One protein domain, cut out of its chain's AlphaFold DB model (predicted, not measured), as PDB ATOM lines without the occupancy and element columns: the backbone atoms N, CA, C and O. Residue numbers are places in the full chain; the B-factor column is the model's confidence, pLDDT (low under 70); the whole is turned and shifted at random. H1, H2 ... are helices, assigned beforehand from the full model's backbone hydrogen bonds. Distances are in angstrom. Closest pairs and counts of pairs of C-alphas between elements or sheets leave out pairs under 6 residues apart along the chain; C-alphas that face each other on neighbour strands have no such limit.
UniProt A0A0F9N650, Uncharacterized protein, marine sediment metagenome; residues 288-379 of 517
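Overview. This is residues 288 to 379 of the 517 residues of an uncharacterized protein of marine sediment metagenome (UniProt A0A0F9N650). Two long helices, H1 and H3, run side by side the same way but shifted along each other; H2 crosses the first part of H1, and short H5 packs on H2, with its residue Phe 366 close to H3 but not clearly touching it. H4 turns off from the end of H3 at a corner and makes a far arm, separate from H5. The printed part has 92 residues, with five named helices in the order H1 to H5 and no named strand; its class is all helix. The whole is compact, with a radius of gyration of the C-alphas of 13.5 A, and spans 41 by 30 by 20 A.

Along the chain. Find C-alpha 288 at (27.123, -16.687, 188.304); from there H1 runs through residue 305, 26.0 A long. H2 is residues 313 to 321, 11.8 A. Find C-alpha 326 at (41.355, -14.523, 189.751), where H3 begins; it runs to residue 340, 20.5 A. H4 is residues 343 to 356, 20.3 A. H5, residues 366 to 371, 9.1 A, ends at C-alpha 371, (42.396, -0.896, 193.274).

Arrangement. Look first at H1 and H3, which touch at a shallow tilt of 11 degrees, the same way; their closest C-alphas, of Ile 297 and Pro 326, are 5.3 A apart. H1 touches H2 with residues 290 to 298 alone, closest at the C-alphas of Glu 294 and Val 316, 6.1 A. H2 touches H5, closest at the C-alphas of Leu 319 and Gln 371, 5.9 A. H3 and H5 are close but not clearly touching, with the C-alphas of Glu 336 and Phe 366 7.6 A apart. H3 and H4 only just touch, and only at the corner, with 3 pairs of C-alphas within 8 A, closest Val 339 and Ala 345 at 5.4 A. H4 and H5 are apart. In H1, H2, H3 and H4 every O i to N i+4 pair is within hydrogen-bond range; in H5 it is 1 of 2.

Size, cuts and confidence. The C-alphas of Ala 288 and Phe 355, the two farthest apart, are 41.4 A apart. The printed part has no cut, and no link is long. The mean pLDDT of the printed part is 72.2; look for values under 70 at, among others, residues 334 to 346 and 362 to 379.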
ATOM      1  N   ALA A 288      26.517 -15.429 187.876       87.19
ATOM      2  CA  ALA A 288      27.123 -16.687 188.304       87.19
ATOM      3  C   ALA A 288      28.655 -16.647 188.199       87.19
ATOM      4  O   ALA A 288      29.354 -17.073 189.118       87.19
ATOM      5  N   GLU A 289      29.182 -16.105 187.099       90.12
ATOM      6  CA  GLU A 289      30.620 -15.922 186.920       90.12
ATOM      7  C   GLU A 289      31.192 -14.855 187.856       90.12
ATOM      8  O   GLU A 289      32.270 -15.052 188.411       90.12
ATOM      9  N   PHE A 290      30.481 -13.746 188.054       92.44
ATOM     10  CA  PHE A 290      30.884 -12.679 188.963       92.44
ATOM     11  C   PHE A 290      31.054 -13.216 190.385       92.44
ATOM     12  O   PHE A 290      32.140 -13.107 190.944       92.44
ATOM     13  N   THR A 291      30.039 -13.896 190.927       88.62
ATOM     14  CA  THR A 291      30.101 -14.516 192.258       88.62
ATOM     15  C   THR A 291      31.222 -15.555 192.340       88.62
ATOM     16  O   THR A 291      31.973 -15.591 193.311       88.62
ATOM     17  N   ARG A 292      31.411 -16.366 191.288       88.88
ATOM     18  CA  ARG A 292      32.522 -17.329 191.223       88.88
ATOM     19  C   ARG A 292      33.883 -16.631 191.315       88.88
ATOM     20  O   ARG A 292      34.782 -17.141 191.980       88.88
ATOM     21  N   ARG A 293      34.052 -15.495 190.636       90.12
ATOM     22  CA  ARG A 293      35.285 -14.698 190.689       90.12
ATOM     23  C   ARG A 293      35.476 -14.041 192.045       90.12
ATOM     24  O   ARG A 293      36.593 -14.087 192.546       90.12
ATOM     25  N   GLU A 294      34.419 -13.499 192.648       88.75
ATOM     26  CA  GLU A 294      34.479 -12.939 194.003       88.75
ATOM     27  C   GLU A 294      35.032 -13.962 194.997       88.75
ATOM     28  O   GLU A 294      35.985 -13.675 195.721       88.75
ATOM     29  N   ASP A 295      34.477 -15.175 194.990       85.19
ATOM     30  CA  ASP A 295      34.902 -16.235 195.900       85.19
ATOM     31  C   ASP A 295      36.350 -16.660 195.650       85.19
ATOM     32  O   ASP A 295      37.112 -16.848 196.600       85.19
ATOM     33  N   GLN A 296      36.765 -16.760 194.385       85.75
ATOM     34  CA  GLN A 296      38.149 -17.093 194.047       85.75
ATOM     35  C   GLN A 296      39.131 -16.001 194.477       85.75
ATOM     36  O   GLN A 296      40.170 -16.314 195.049       85.75
ATOM     37  N   ILE A 297      38.804 -14.727 194.250       86.31
ATOM     38  CA  ILE A 297      39.650 -13.599 194.655       86.31
ATOM     39  C   ILE A 297      39.771 -13.549 196.178       86.31
ATOM     40  O   ILE A 297      40.884 -13.456 196.698       86.31
ATOM     41  N   ARG A 298      38.653 -13.693 196.899       85.81
ATOM     42  CA  ARG A 298      38.632 -13.762 198.367       85.81
ATOM     43  C   ARG A 298      39.519 -14.892 198.884       85.81
ATOM     44  O   ARG A 298      40.345 -14.671 199.768       85.81
ATOM     45  N   GLN A 299      39.387 -16.090 198.315       81.88
ATOM     46  CA  GLN A 299      40.217 -17.236 198.690       81.88
ATOM     47  C   GLN A 299      41.703 -16.986 198.409       81.88
ATOM     48  O   GLN A 299      42.531 -17.270 199.274       81.88
ATOM     49  N   SER A 300      42.050 -16.415 197.254       82.69
ATOM     50  CA  SER A 300      43.437 -16.093 196.899       82.69
ATOM     51  C   SER A 300      44.058 -15.055 197.840       82.69
ATOM     52  O   SER A 300      45.197 -15.238 198.283       82.69
ATOM     53  N   LEU A 301      43.306 -14.007 198.198       80.75
ATOM     54  CA  LEU A 301      43.721 -12.977 199.158       80.75
ATOM     55  C   LEU A 301      43.986 -13.583 200.542       80.75
ATOM     56  O   LEU A 301      45.096 -13.449 201.069       80.75
ATOM     57  N   LEU A 302      43.022 -14.331 201.089       80.75
ATOM     58  CA  LEU A 302      43.152 -14.996 202.391       80.75
ATOM     59  C   LEU A 302      44.296 -16.016 202.410       80.75
ATOM     60  O   LEU A 302      45.057 -16.086 203.378       80.75
ATOM     61  N   ALA A 303      44.456 -16.802 201.343       76.00
ATOM     62  CA  ALA A 303      45.513 -17.803 201.249       76.00
ATOM     63  C   ALA A 303      46.919 -17.178 201.212       76.00
ATOM     64  O   ALA A 303      47.872 -17.773 201.727       76.00
ATOM     65  N   SER A 304      47.051 -15.992 200.613       73.38
ATOM     66  CA  SER A 304      48.346 -15.345 200.383       73.38
ATOM     67  C   SER A 304      48.771 -14.425 201.527       73.38
ATOM     68  O   SER A 304      49.918 -14.516 201.970       73.38
ATOM     69  N   ARG A 305      47.860 -13.577 202.024       72.81
ATOM     70  CA  ARG A 305      48.134 -12.551 203.047       72.81
ATOM     71  C   ARG A 305      47.663 -12.942 204.456       72.81
ATOM     72  O   ARG A 305      48.146 -12.372 205.432       72.81
ATOM     73  N   GLY A 306      46.813 -13.964 204.580       68.25
ATOM     74  CA  GLY A 306      46.293 -14.464 205.855       68.25
ATOM     75  C   GLY A 306      44.914 -13.895 206.223       68.25
ATOM     76  O   GLY A 306      44.342 -13.116 205.462       68.25
ATOM     77  N   PRO A 307      44.365 -14.276 207.392       68.56
ATOM     78  CA  PRO A 307      42.979 -13.982 207.775       68.56
ATOM     79  C   PRO A 307      42.708 -12.504 208.081       68.56
ATOM     80  O   PRO A 307      41.566 -12.077 208.021       68.56
ATOM     81  N   SER A 308      43.738 -11.705 208.370       68.19
ATOM     82  CA  SER A 308      43.608 -10.263 208.624       68.19
ATOM     83  C   SER A 308      43.536  -9.413 207.349       68.19
ATOM     84  O   SER A 308      43.661  -8.194 207.419       68.19
ATOM     85  N   THR A 309      43.448 -10.048 206.182       73.94
ATOM     86  CA  THR A 309      43.387  -9.356 204.892       73.94
ATOM     87  C   THR A 309      41.983  -8.834 204.673       73.94
ATOM     88  O   THR A 309      41.031  -9.594 204.837       73.94
ATOM     89  N   ASP A 310      41.855  -7.574 204.260       76.06
ATOM     90  CA  ASP A 310      40.565  -7.053 203.826       76.06
ATOM     91  C   ASP A 310      40.073  -7.840 202.604       76.06
ATOM     92  O   ASP A 310      40.699  -7.854 201.543       76.06
ATOM     93  N   VAL A 311      38.959  -8.538 202.793       80.06
ATOM     94  CA  VAL A 311      38.231  -9.270 201.755       80.06
ATOM     95  C   VAL A 311      36.757  -8.882 201.730       80.06
ATOM     96  O   VAL A 311      35.902  -9.657 201.273       80.06
ATOM     97  N   SER A 312      36.481  -7.669 202.217       80.25
ATOM     98  CA  SER A 312      35.173  -7.044 202.150       80.25
ATOM     99  C   SER A 312      34.655  -7.049 200.714       80.25
ATOM    100  O   SER A 312      35.407  -7.080 199.729       80.25
ATOM    101  N   GLN A 313      33.330  -7.022 200.579       80.38
ATOM    102  CA  GLN A 313      32.690  -6.969 199.268       80.38
ATOM    103  C   GLN A 313      33.186  -5.764 198.455       80.38
ATOM    104  O   GLN A 313      33.419  -5.902 197.259       80.38
ATOM    105  N   GLU A 314      33.397  -4.611 199.091       82.69
ATOM    106  CA  GLU A 314      33.917  -3.406 198.438       82.69
ATOM    107  C   GLU A 314      35.286  -3.662 197.791       82.69
ATOM    108  O   GLU A 314      35.454  -3.455 196.589       82.69
ATOM    109  N   THR A 315      36.229  -4.228 198.548       82.69
ATOM    110  CA  THR A 315      37.576  -4.538 198.055       82.69
ATOM    111  C   THR A 315      37.559  -5.540 196.901       82.69
ATOM    112  O   THR A 315      38.221  -5.330 195.880       82.69
ATOM    113  N   VAL A 316      36.783  -6.620 197.024       86.25
ATOM    114  CA  VAL A 316      36.731  -7.679 196.006       86.25
ATOM    115  C   VAL A 316      36.019  -7.208 194.733       86.25
ATOM    116  O   VAL A 316      36.502  -7.465 193.629       86.25
ATOM    117  N   THR A 317      34.897  -6.497 194.860       83.75
ATOM    118  CA  THR A 317      34.147  -5.986 193.698       83.75
ATOM    119  C   THR A 317      34.918  -4.899 192.960       83.75
ATOM    120  O   THR A 317      34.904  -4.887 191.733       83.75
ATOM    121  N   SER A 318      35.674  -4.061 193.674       83.06
ATOM    122  CA  SER A 318      36.578  -3.071 193.073       83.06
ATOM    123  C   SER A 318      37.660  -3.714 192.187       83.06
ATOM    124  O   SER A 318      37.895  -3.275 191.056       83.06
ATOM    125  N   LEU A 319      38.259  -4.826 192.634       83.25
ATOM    126  CA  LEU A 319      39.218  -5.588 191.822       83.25
ATOM    127  C   LEU A 319      38.571  -6.161 190.551       83.25
ATOM    128  O   LEU A 319      39.143  -6.056 189.465       83.25
ATOM    129  N   ILE A 320      37.360  -6.720 190.656       86.31
ATOM    130  CA  ILE A 320      36.626  -7.246 189.492       86.31
ATOM    131  C   ILE A 320      36.253  -6.120 188.522       86.31
ATOM    132  O   ILE A 320      36.398  -6.282 187.308       86.31
ATOM    133  N   ALA A 321      35.809  -4.974 189.039       84.19
ATOM    134  CA  ALA A 321      35.453  -3.801 188.246       84.19
ATOM    135  C   ALA A 321      36.649  -3.210 187.492       84.19
ATOM    136  O   ALA A 321      36.490  -2.727 186.373       84.19
ATOM    137  N   SER A 322      37.850  -3.336 188.055       78.31
ATOM    138  CA  SER A 322      39.110  -2.976 187.394       78.31
ATOM    139  C   SER A 322      39.552  -4.000 186.332       78.31
ATOM    140  O   SER A 322      40.531  -3.788 185.621       78.31
ATOM    141  N   GLY A 323      38.825  -5.113 186.186       78.50
ATOM    142  CA  GLY A 323      39.028  -6.119 185.143       78.50
ATOM    143  C   GLY A 323      39.930  -7.290 185.516       78.50
ATOM    144  O   GLY A 323      40.098  -8.190 184.684       78.50
ATOM    145  N   TRP A 324      40.442  -7.324 186.749       80.88
ATOM    146  CA  TRP A 324      41.338  -8.375 187.222       80.88
ATOM    147  C   TRP A 324      40.688  -9.760 187.185       80.88
ATOM    148  O   TRP A 324      39.563  -9.970 187.653       80.88
ATOM    149  N   GLN A 325      41.428 -10.738 186.664       81.88
ATOM    150  CA  GLN A 325      41.060 -12.145 186.747       81.88
ATOM    151  C   GLN A 325      41.572 -12.777 188.046       81.88
ATOM    152  O   GLN A 325      42.657 -12.439 188.521       81.88
ATOM    153  N   PRO A 326      40.873 -13.796 188.580       82.38
ATOM    154  CA  PRO A 326      41.355 -14.523 189.751       82.38
ATOM    155  C   PRO A 326      42.762 -15.119 189.584       82.38
ATOM    156  O   PRO A 326      43.549 -15.082 190.523       82.38
ATOM    157  N   ALA A 327      43.091 -15.629 188.391       78.75
ATOM    158  CA  ALA A 327      44.411 -16.199 188.104       78.75
ATOM    159  C   ALA A 327      45.524 -15.137 188.116       78.75
ATOM    160  O   ALA A 327      46.607 -15.389 188.635       78.75
ATOM    161  N   GLU A 328      45.236 -13.945 187.593       73.44
ATOM    162  CA  GLU A 328      46.162 -12.806 187.590       73.44
ATOM    163  C   GLU A 328      46.431 -12.329 189.020       73.44
ATOM    164  O   GLU A 328      47.580 -12.112 189.399       73.44
ATOM    165  N   ILE A 329      45.379 -12.246 189.841       76.19
ATOM    166  CA  ILE A 329      45.492 -11.905 191.262       76.19
ATOM    167  C   ILE A 329      46.300 -12.967 192.013       76.19
ATOM    168  O   ILE A 329      47.171 -12.617 192.802       76.19
ATOM    169  N   GLU A 330      46.062 -14.259 191.778       77.31
ATOM    170  CA  GLU A 330      46.821 -15.333 192.433       77.31
ATOM    171  C   GLU A 330      48.315 -15.283 192.076       77.31
ATOM    172  O   GLU A 330      49.174 -15.374 192.959       77.31
ATOM    173  N   GLU A 331      48.639 -15.098 190.795       70.62
ATOM    174  CA  GLU A 331      50.019 -14.992 190.319       70.62
ATOM    175  C   GLU A 331      50.739 -13.795 190.954       70.62
ATOM    176  O   GLU A 331      51.866 -13.919 191.455       70.62
ATOM    177  N   LEU A 332      50.044 -12.658 190.997       69.31
ATOM    178  CA  LEU A 332      50.522 -11.418 191.580       69.31
ATOM    179  C   LEU A 332      50.706 -11.525 193.099       69.31
ATOM    180  O   LEU A 332      51.765 -11.167 193.609       69.31
ATOM    181  N   LEU A 333      49.737 -12.072 193.834       74.38
ATOM    182  CA  LEU A 333      49.844 -12.294 195.280       74.38
ATOM    183  C   LEU A 333      50.965 -13.286 195.618       74.38
ATOM    184  O   LEU A 333      51.684 -13.121 196.607       74.38
ATOM    185  N   GLY A 334      51.174 -14.294 194.769       68.50
ATOM    186  CA  GLY A 334      52.322 -15.188 194.863       68.50
ATOM    187  C   GLY A 334      53.656 -14.457 194.690       68.50
ATOM    188  O   GLY A 334      54.679 -14.899 195.225       68.50
ATOM    189  N   LEU A 335      53.683 -13.350 193.946       63.44
ATOM    190  CA  LEU A 335      54.853 -12.488 193.827       63.44
ATOM    191  C   LEU A 335      54.980 -11.518 194.999       63.44
ATOM    192  O   LEU A 335      56.056 -11.450 195.580       63.44
ATOM    193  N   GLU A 336      53.902 -10.846 195.396       68.31
ATOM    194  CA  GLU A 336      53.871  -9.997 196.588       68.31
ATOM    195  C   GLU A 336      54.417 -10.761 197.796       68.31
ATOM    196  O   GLU A 336      55.300 -10.275 198.492       68.31
ATOM    197  N   LYS A 337      53.978 -12.008 197.994       69.19
ATOM    198  CA  LYS A 337      54.496 -12.874 199.051       69.19
ATOM    199  C   LYS A 337      56.005 -13.105 198.929       69.19
ATOM    200  O   LYS A 337      56.728 -12.949 199.907       69.19
ATOM    201  N   ARG A 338      56.502 -13.419 197.727       63.03
ATOM    202  CA  ARG A 338      57.945 -13.598 197.464       63.03
ATOM    203  C   ARG A 338      58.750 -12.321 197.710       63.03
ATOM    204  O   ARG A 338      59.893 -12.402 198.150       63.03
ATOM    205  N   VAL A 339      58.164 -11.167 197.413       59.53
ATOM    206  CA  VAL A 339      58.760  -9.844 197.601       59.53
ATOM    207  C   VAL A 339      58.745  -9.445 199.079       59.53
ATOM    208  O   VAL A 339      59.763  -9.004 199.601       59.53
ATOM    209  N   ARG A 340      57.648  -9.693 199.795       64.56
ATOM    210  CA  ARG A 340      57.545  -9.528 201.251       64.56
ATOM    211  C   ARG A 340      58.565 -10.403 201.983       64.56
ATOM    212  O   ARG A 340      59.201  -9.951 202.932       64.56
ATOM    213  N   ASP A 341      58.781 -11.618 201.487       67.00
ATOM    214  CA  ASP A 341      59.789 -12.548 202.001       67.00
ATOM    215  C   ASP A 341      61.231 -12.174 201.574       67.00
ATOM    216  O   ASP A 341      62.197 -12.734 202.102       67.00
ATOM    217  N   ASN A 342      61.408 -11.216 200.650       63.41
ATOM    218  CA  ASN A 342      62.704 -10.741 200.159       63.41
ATOM    219  C   ASN A 342      62.756  -9.200 200.033       63.41
ATOM    220  O   ASN A 342      62.533  -8.664 198.945       63.41
ATOM    221  N   PRO A 343      63.153  -8.476 201.098       67.06
ATOM    222  CA  PRO A 343      63.147  -7.008 201.138       67.06
ATOM    223  C   PRO A 343      63.882  -6.327 199.971       67.06
ATOM    224  O   PRO A 343      63.453  -5.283 199.491       67.06
ATOM    225  N   ALA A 344      64.950  -6.947 199.456       65.69
ATOM    226  CA  ALA A 344      65.711  -6.411 198.328       65.69
ATOM    227  C   ALA A 344      64.924  -6.423 197.003       65.69
ATOM    228  O   ALA A 344      65.206  -5.625 196.113       65.69
ATOM    229  N   ALA A 345      63.951  -7.325 196.847       62.59
ATOM    230  CA  ALA A 345      63.084  -7.351 195.672       62.59
ATOM    231  C   ALA A 345      62.081  -6.185 195.692       62.59
ATOM    232  O   ALA A 345      61.823  -5.597 194.644       62.59
ATOM    233  N   MET A 346      61.580  -5.806 196.874       69.69
ATOM    234  CA  MET A 346      60.666  -4.668 197.020       69.69
ATOM    235  C   MET A 346      61.384  -3.351 196.734       69.69
ATOM    236  O   MET A 346      60.870  -2.516 195.998       69.69
ATOM    237  N   ASP A 347      62.620  -3.209 197.226       73.44
ATOM    238  CA  ASP A 347      63.472  -2.058 196.917       73.44
ATOM    239  C   ASP A 347      63.699  -1.903 195.403       73.44
ATOM    240  O   ASP A 347      63.696  -0.784 194.893       73.44
ATOM    241  N   ASN A 348      63.867  -3.012 194.672       68.38
ATOM    242  CA  ASN A 348      64.046  -2.989 193.218       68.38
ATOM    243  C   ASN A 348      62.756  -2.613 192.480       68.38
ATOM    244  O   ASN A 348      62.803  -1.790 191.569       68.38
ATOM    245  N   ILE A 349      61.610  -3.171 192.885       70.12
ATOM    246  CA  ILE A 349      60.300  -2.807 192.319       70.12
ATOM    247  C   ILE A 349      60.038  -1.314 192.538       70.12
ATOM    248  O   ILE A 349      59.733  -0.600 191.589       70.12
ATOM    249  N   ASN A 350      60.263  -0.812 193.752       74.44
ATOM    250  CA  ASN A 350      60.096   0.603 194.077       74.44
ATOM    251  C   ASN A 350      61.043   1.513 193.293       74.44
ATOM    252  O   ASN A 350      60.656   2.610 192.906       74.44
ATOM    253  N   GLN A 351      62.269   1.069 193.011       71.06
ATOM    254  CA  GLN A 351      63.184   1.815 192.145       71.06
ATOM    255  C   GLN A 351      62.692   1.885 190.694       71.06
ATOM    256  O   GLN A 351      62.840   2.939 190.076       71.06
ATOM    257  N   ILE A 352      62.096   0.813 190.162       66.81
ATOM    258  CA  ILE A 352      61.489   0.808 188.819       66.81
ATOM    259  C   ILE A 352      60.270   1.713 188.771       66.81
ATOM    260  O   ILE A 352      60.182   2.551 187.877       66.81
ATOM    261  N   LEU A 353      59.388   1.615 189.764       70.56
ATOM    262  CA  LEU A 353      58.219   2.479 189.873       70.56
ATOM    263  C   LEU A 353      58.634   3.955 189.918       70.56
ATOM    264  O   LEU A 353      58.191   4.740 189.086       70.56
ATOM    265  N   VAL A 354      59.589   4.320 190.780       73.69
ATOM    266  CA  VAL A 354      60.137   5.687 190.849       73.69
ATOM    267  C   VAL A 354      60.783   6.124 189.537       73.69
ATOM    268  O   VAL A 354      60.625   7.275 189.127       73.69
ATOM    269  N   PHE A 355      61.499   5.230 188.852       67.75
ATOM    270  CA  PHE A 355      62.091   5.524 187.547       67.75
ATOM    271  C   PHE A 355      61.033   5.797 186.470       67.75
ATOM    272  O   PHE A 355      61.208   6.709 185.663       67.75
ATOM    273  N   GLN A 356      59.924   5.060 186.498       62.78
ATOM    274  CA  GLN A 356      58.765   5.272 185.629       62.78
ATOM    275  C   GLN A 356      57.909   6.486 186.050       62.78
ATOM    276  O   GLN A 356      57.002   6.882 185.321       62.78
ATOM    277  N   GLY A 357      58.249   7.137 187.168       61.66
ATOM    278  CA  GLY A 357      57.607   8.358 187.654       61.66
ATOM    279  C   GLY A 357      56.539   8.139 188.726       61.66
ATOM    280  O   GLY A 357      55.771   9.060 188.990       61.66
ATOM    281  N   PHE A 358      56.496   6.956 189.337       65.69
ATOM    282  CA  PHE A 358      55.514   6.567 190.346       65.69
ATOM    283  C   PHE A 358      56.062   6.644 191.769       65.69
ATOM    284  O   PHE A 358      57.272   6.613 192.005       65.69
ATOM    285  N   ASP A 359      55.152   6.724 192.732       70.06
ATOM    286  CA  ASP A 359      55.517   6.640 194.137       70.06
ATOM    287  C   ASP A 359      55.887   5.190 194.514       70.06
ATOM    288  O   ASP A 359      55.327   4.234 193.970       70.06
ATOM    289  N   PRO A 360      56.864   4.999 195.418       72.69
ATOM    290  CA  PRO A 360      57.226   3.677 195.907       72.69
ATOM    291  C   PRO A 360      56.073   3.062 196.711       72.69
ATOM    292  O   PRO A 360      55.378   3.757 197.447       72.69
ATOM    293  N   LEU A 361      55.922   1.746 196.605       70.88
ATOM    294  CA  LEU A 361      54.919   0.966 197.316       70.88
ATOM    295  C   LEU A 361      55.441   0.496 198.665       70.88
ATOM    296  O   LEU A 361      56.532  -0.080 198.759       70.88
ATOM    297  N   ASP A 362      54.618   0.658 199.694       69.00
ATOM    298  CA  ASP A 362      54.798  -0.084 200.931       69.00
ATOM    299  C   ASP A 362      54.278  -1.532 200.773       69.00
ATOM    300  O   ASP A 362      53.388  -1.798 199.957       69.00
ATOM    301  N   PRO A 363      54.807  -2.506 201.544       61.16
ATOM    302  CA  PRO A 363      54.437  -3.924 201.424       61.16
ATOM    303  C   PRO A 363      52.949  -4.243 201.636       61.16
ATOM    304  O   PRO A 363      52.488  -5.315 201.237       61.16
ATOM    305  N   ASP A 364      52.216  -3.347 202.294       64.12
ATOM    306  CA  ASP A 364      50.792  -3.507 202.595       64.12
ATOM    307  C   ASP A 364      49.904  -2.791 201.558       64.12
ATOM    308  O   ASP A 364      48.824  -3.290 201.223       64.12
ATOM    309  N   ASP A 365      50.430  -1.733 200.932       68.06
ATOM    310  CA  ASP A 365      49.747  -0.875 199.952       68.06
ATOM    311  C   ASP A 365      49.652  -1.506 198.557       68.06
ATOM    312  O   ASP A 365      49.034  -0.955 197.650       68.06
ATOM    313  N   PHE A 366      50.226  -2.696 198.369       67.25
ATOM    314  CA  PHE A 366      50.265  -3.344 197.062       67.25
ATOM    315  C   PHE A 366      48.869  -3.658 196.500       67.25
ATOM    316  O   PHE A 366      48.689  -3.579 195.298       67.25
ATOM    317  N   VAL A 367      47.870  -3.979 197.335       63.88
ATOM    318  CA  VAL A 367      46.478  -4.200 196.875       63.88
ATOM    319  C   VAL A 367      45.760  -2.877 196.633       63.88
ATOM    320  O   VAL A 367      45.059  -2.754 195.633       63.88
ATOM    321  N   GLN A 368      46.004  -1.874 197.481       66.06
ATOM    322  CA  GLN A 368      45.502  -0.514 197.285       66.06
ATOM    323  C   GLN A 368      45.970   0.036 195.928       66.06
ATOM    324  O   GLN A 368      45.174   0.570 195.167       66.06
ATOM    325  N   PHE A 369      47.233  -0.200 195.567       67.62
ATOM    326  CA  PHE A 369      47.799   0.159 194.265       67.62
ATOM    327  C   PHE A 369      47.064  -0.482 193.073       67.62
ATOM    328  O   PHE A 369      46.960   0.135 192.018       67.62
ATOM    329  N   LEU A 370      46.517  -1.693 193.229       63.62
ATOM    330  CA  LEU A 370      45.758  -2.383 192.172       63.62
ATOM    331  C   LEU A 370      44.316  -1.891 192.058       63.62
ATOM    332  O   LEU A 370      43.717  -2.012 190.990       63.62
ATOM    333  N   GLN A 371      43.758  -1.419 193.173       62.53
ATOM    334  CA  GLN A 371      42.396  -0.896 193.274       62.53
ATOM    335  C   GLN A 371      42.306   0.555 192.804       62.53
ATOM    336  O   GLN A 371      41.267   0.982 192.310       62.53
ATOM    337  N   ASP A 372      43.385   1.316 192.965       59.34
ATOM    338  CA  ASP A 372      43.371   2.765 192.827       59.34
ATOM    339  C   ASP A 372      44.023   3.220 191.514       59.34
ATOM    340  O   ASP A 372      45.064   3.879 191.494       59.34
ATOM    341  N   GLN A 373      43.396   2.871 190.384       53.12
ATOM    342  CA  GLN A 373      43.821   3.386 189.074       53.12
ATOM    343  C   GLN A 373      43.741   4.925 188.995       53.12
ATOM    344  O   GLN A 373      44.486   5.533 188.227       53.12
ATOM    345  N   ASP A 374      42.894   5.559 189.818       47.19
ATOM    346  CA  ASP A 374      42.674   7.009 189.828       47.19
ATOM    347  C   ASP A 374      43.556   7.774 190.848       47.19
ATOM    348  O   ASP A 374      44.006   8.884 190.534       47.19
ATOM    349  N   ALA A 375      43.848   7.255 192.056       44.59
ATOM    350  CA  ALA A 375      44.592   8.036 193.065       44.59
ATOM    351  C   ALA A 375      46.107   8.115 192.842       44.59
ATOM    352  O   ALA A 375      46.747   9.027 193.370       44.59
ATOM    353  N   LEU A 376      46.693   7.235 192.032       43.31
ATOM    354  CA  LEU A 376      48.131   7.266 191.736       43.31
ATOM    355  C   LEU A 376      48.531   8.335 190.714       43.31
ATOM    356  O   LEU A 376      49.688   8.389 190.298       43.31
ATOM    357  N   SER A 377      47.612   9.214 190.292       46.03
ATOM    358  CA  SER A 377      47.842  10.155 189.183       46.03
ATOM    359  C   SER A 377      48.374   9.461 187.921       46.03
ATOM    360  O   SER A 377      49.105  10.056 187.125       46.03
ATOM    361  N   LEU A 378      48.009   8.188 187.765       46.84
ATOM    362  CA  LEU A 378      48.380   7.365 186.636       46.84
ATOM    363  C   LEU A 378      47.635   7.853 185.398       46.84
ATOM    364  O   LEU A 378      46.485   8.291 185.445       46.84
ATOM    365  N   ASP A 379      48.337   7.798 184.276       49.62
ATOM    366  CA  ASP A 379      47.731   7.904 182.962       49.62
ATOM    367  C   ASP A 379      46.555   6.904 182.888       49.62
ATOM    368  O   ASP A 379      46.766   5.723 183.177       49.62
TER     369      ASP A 379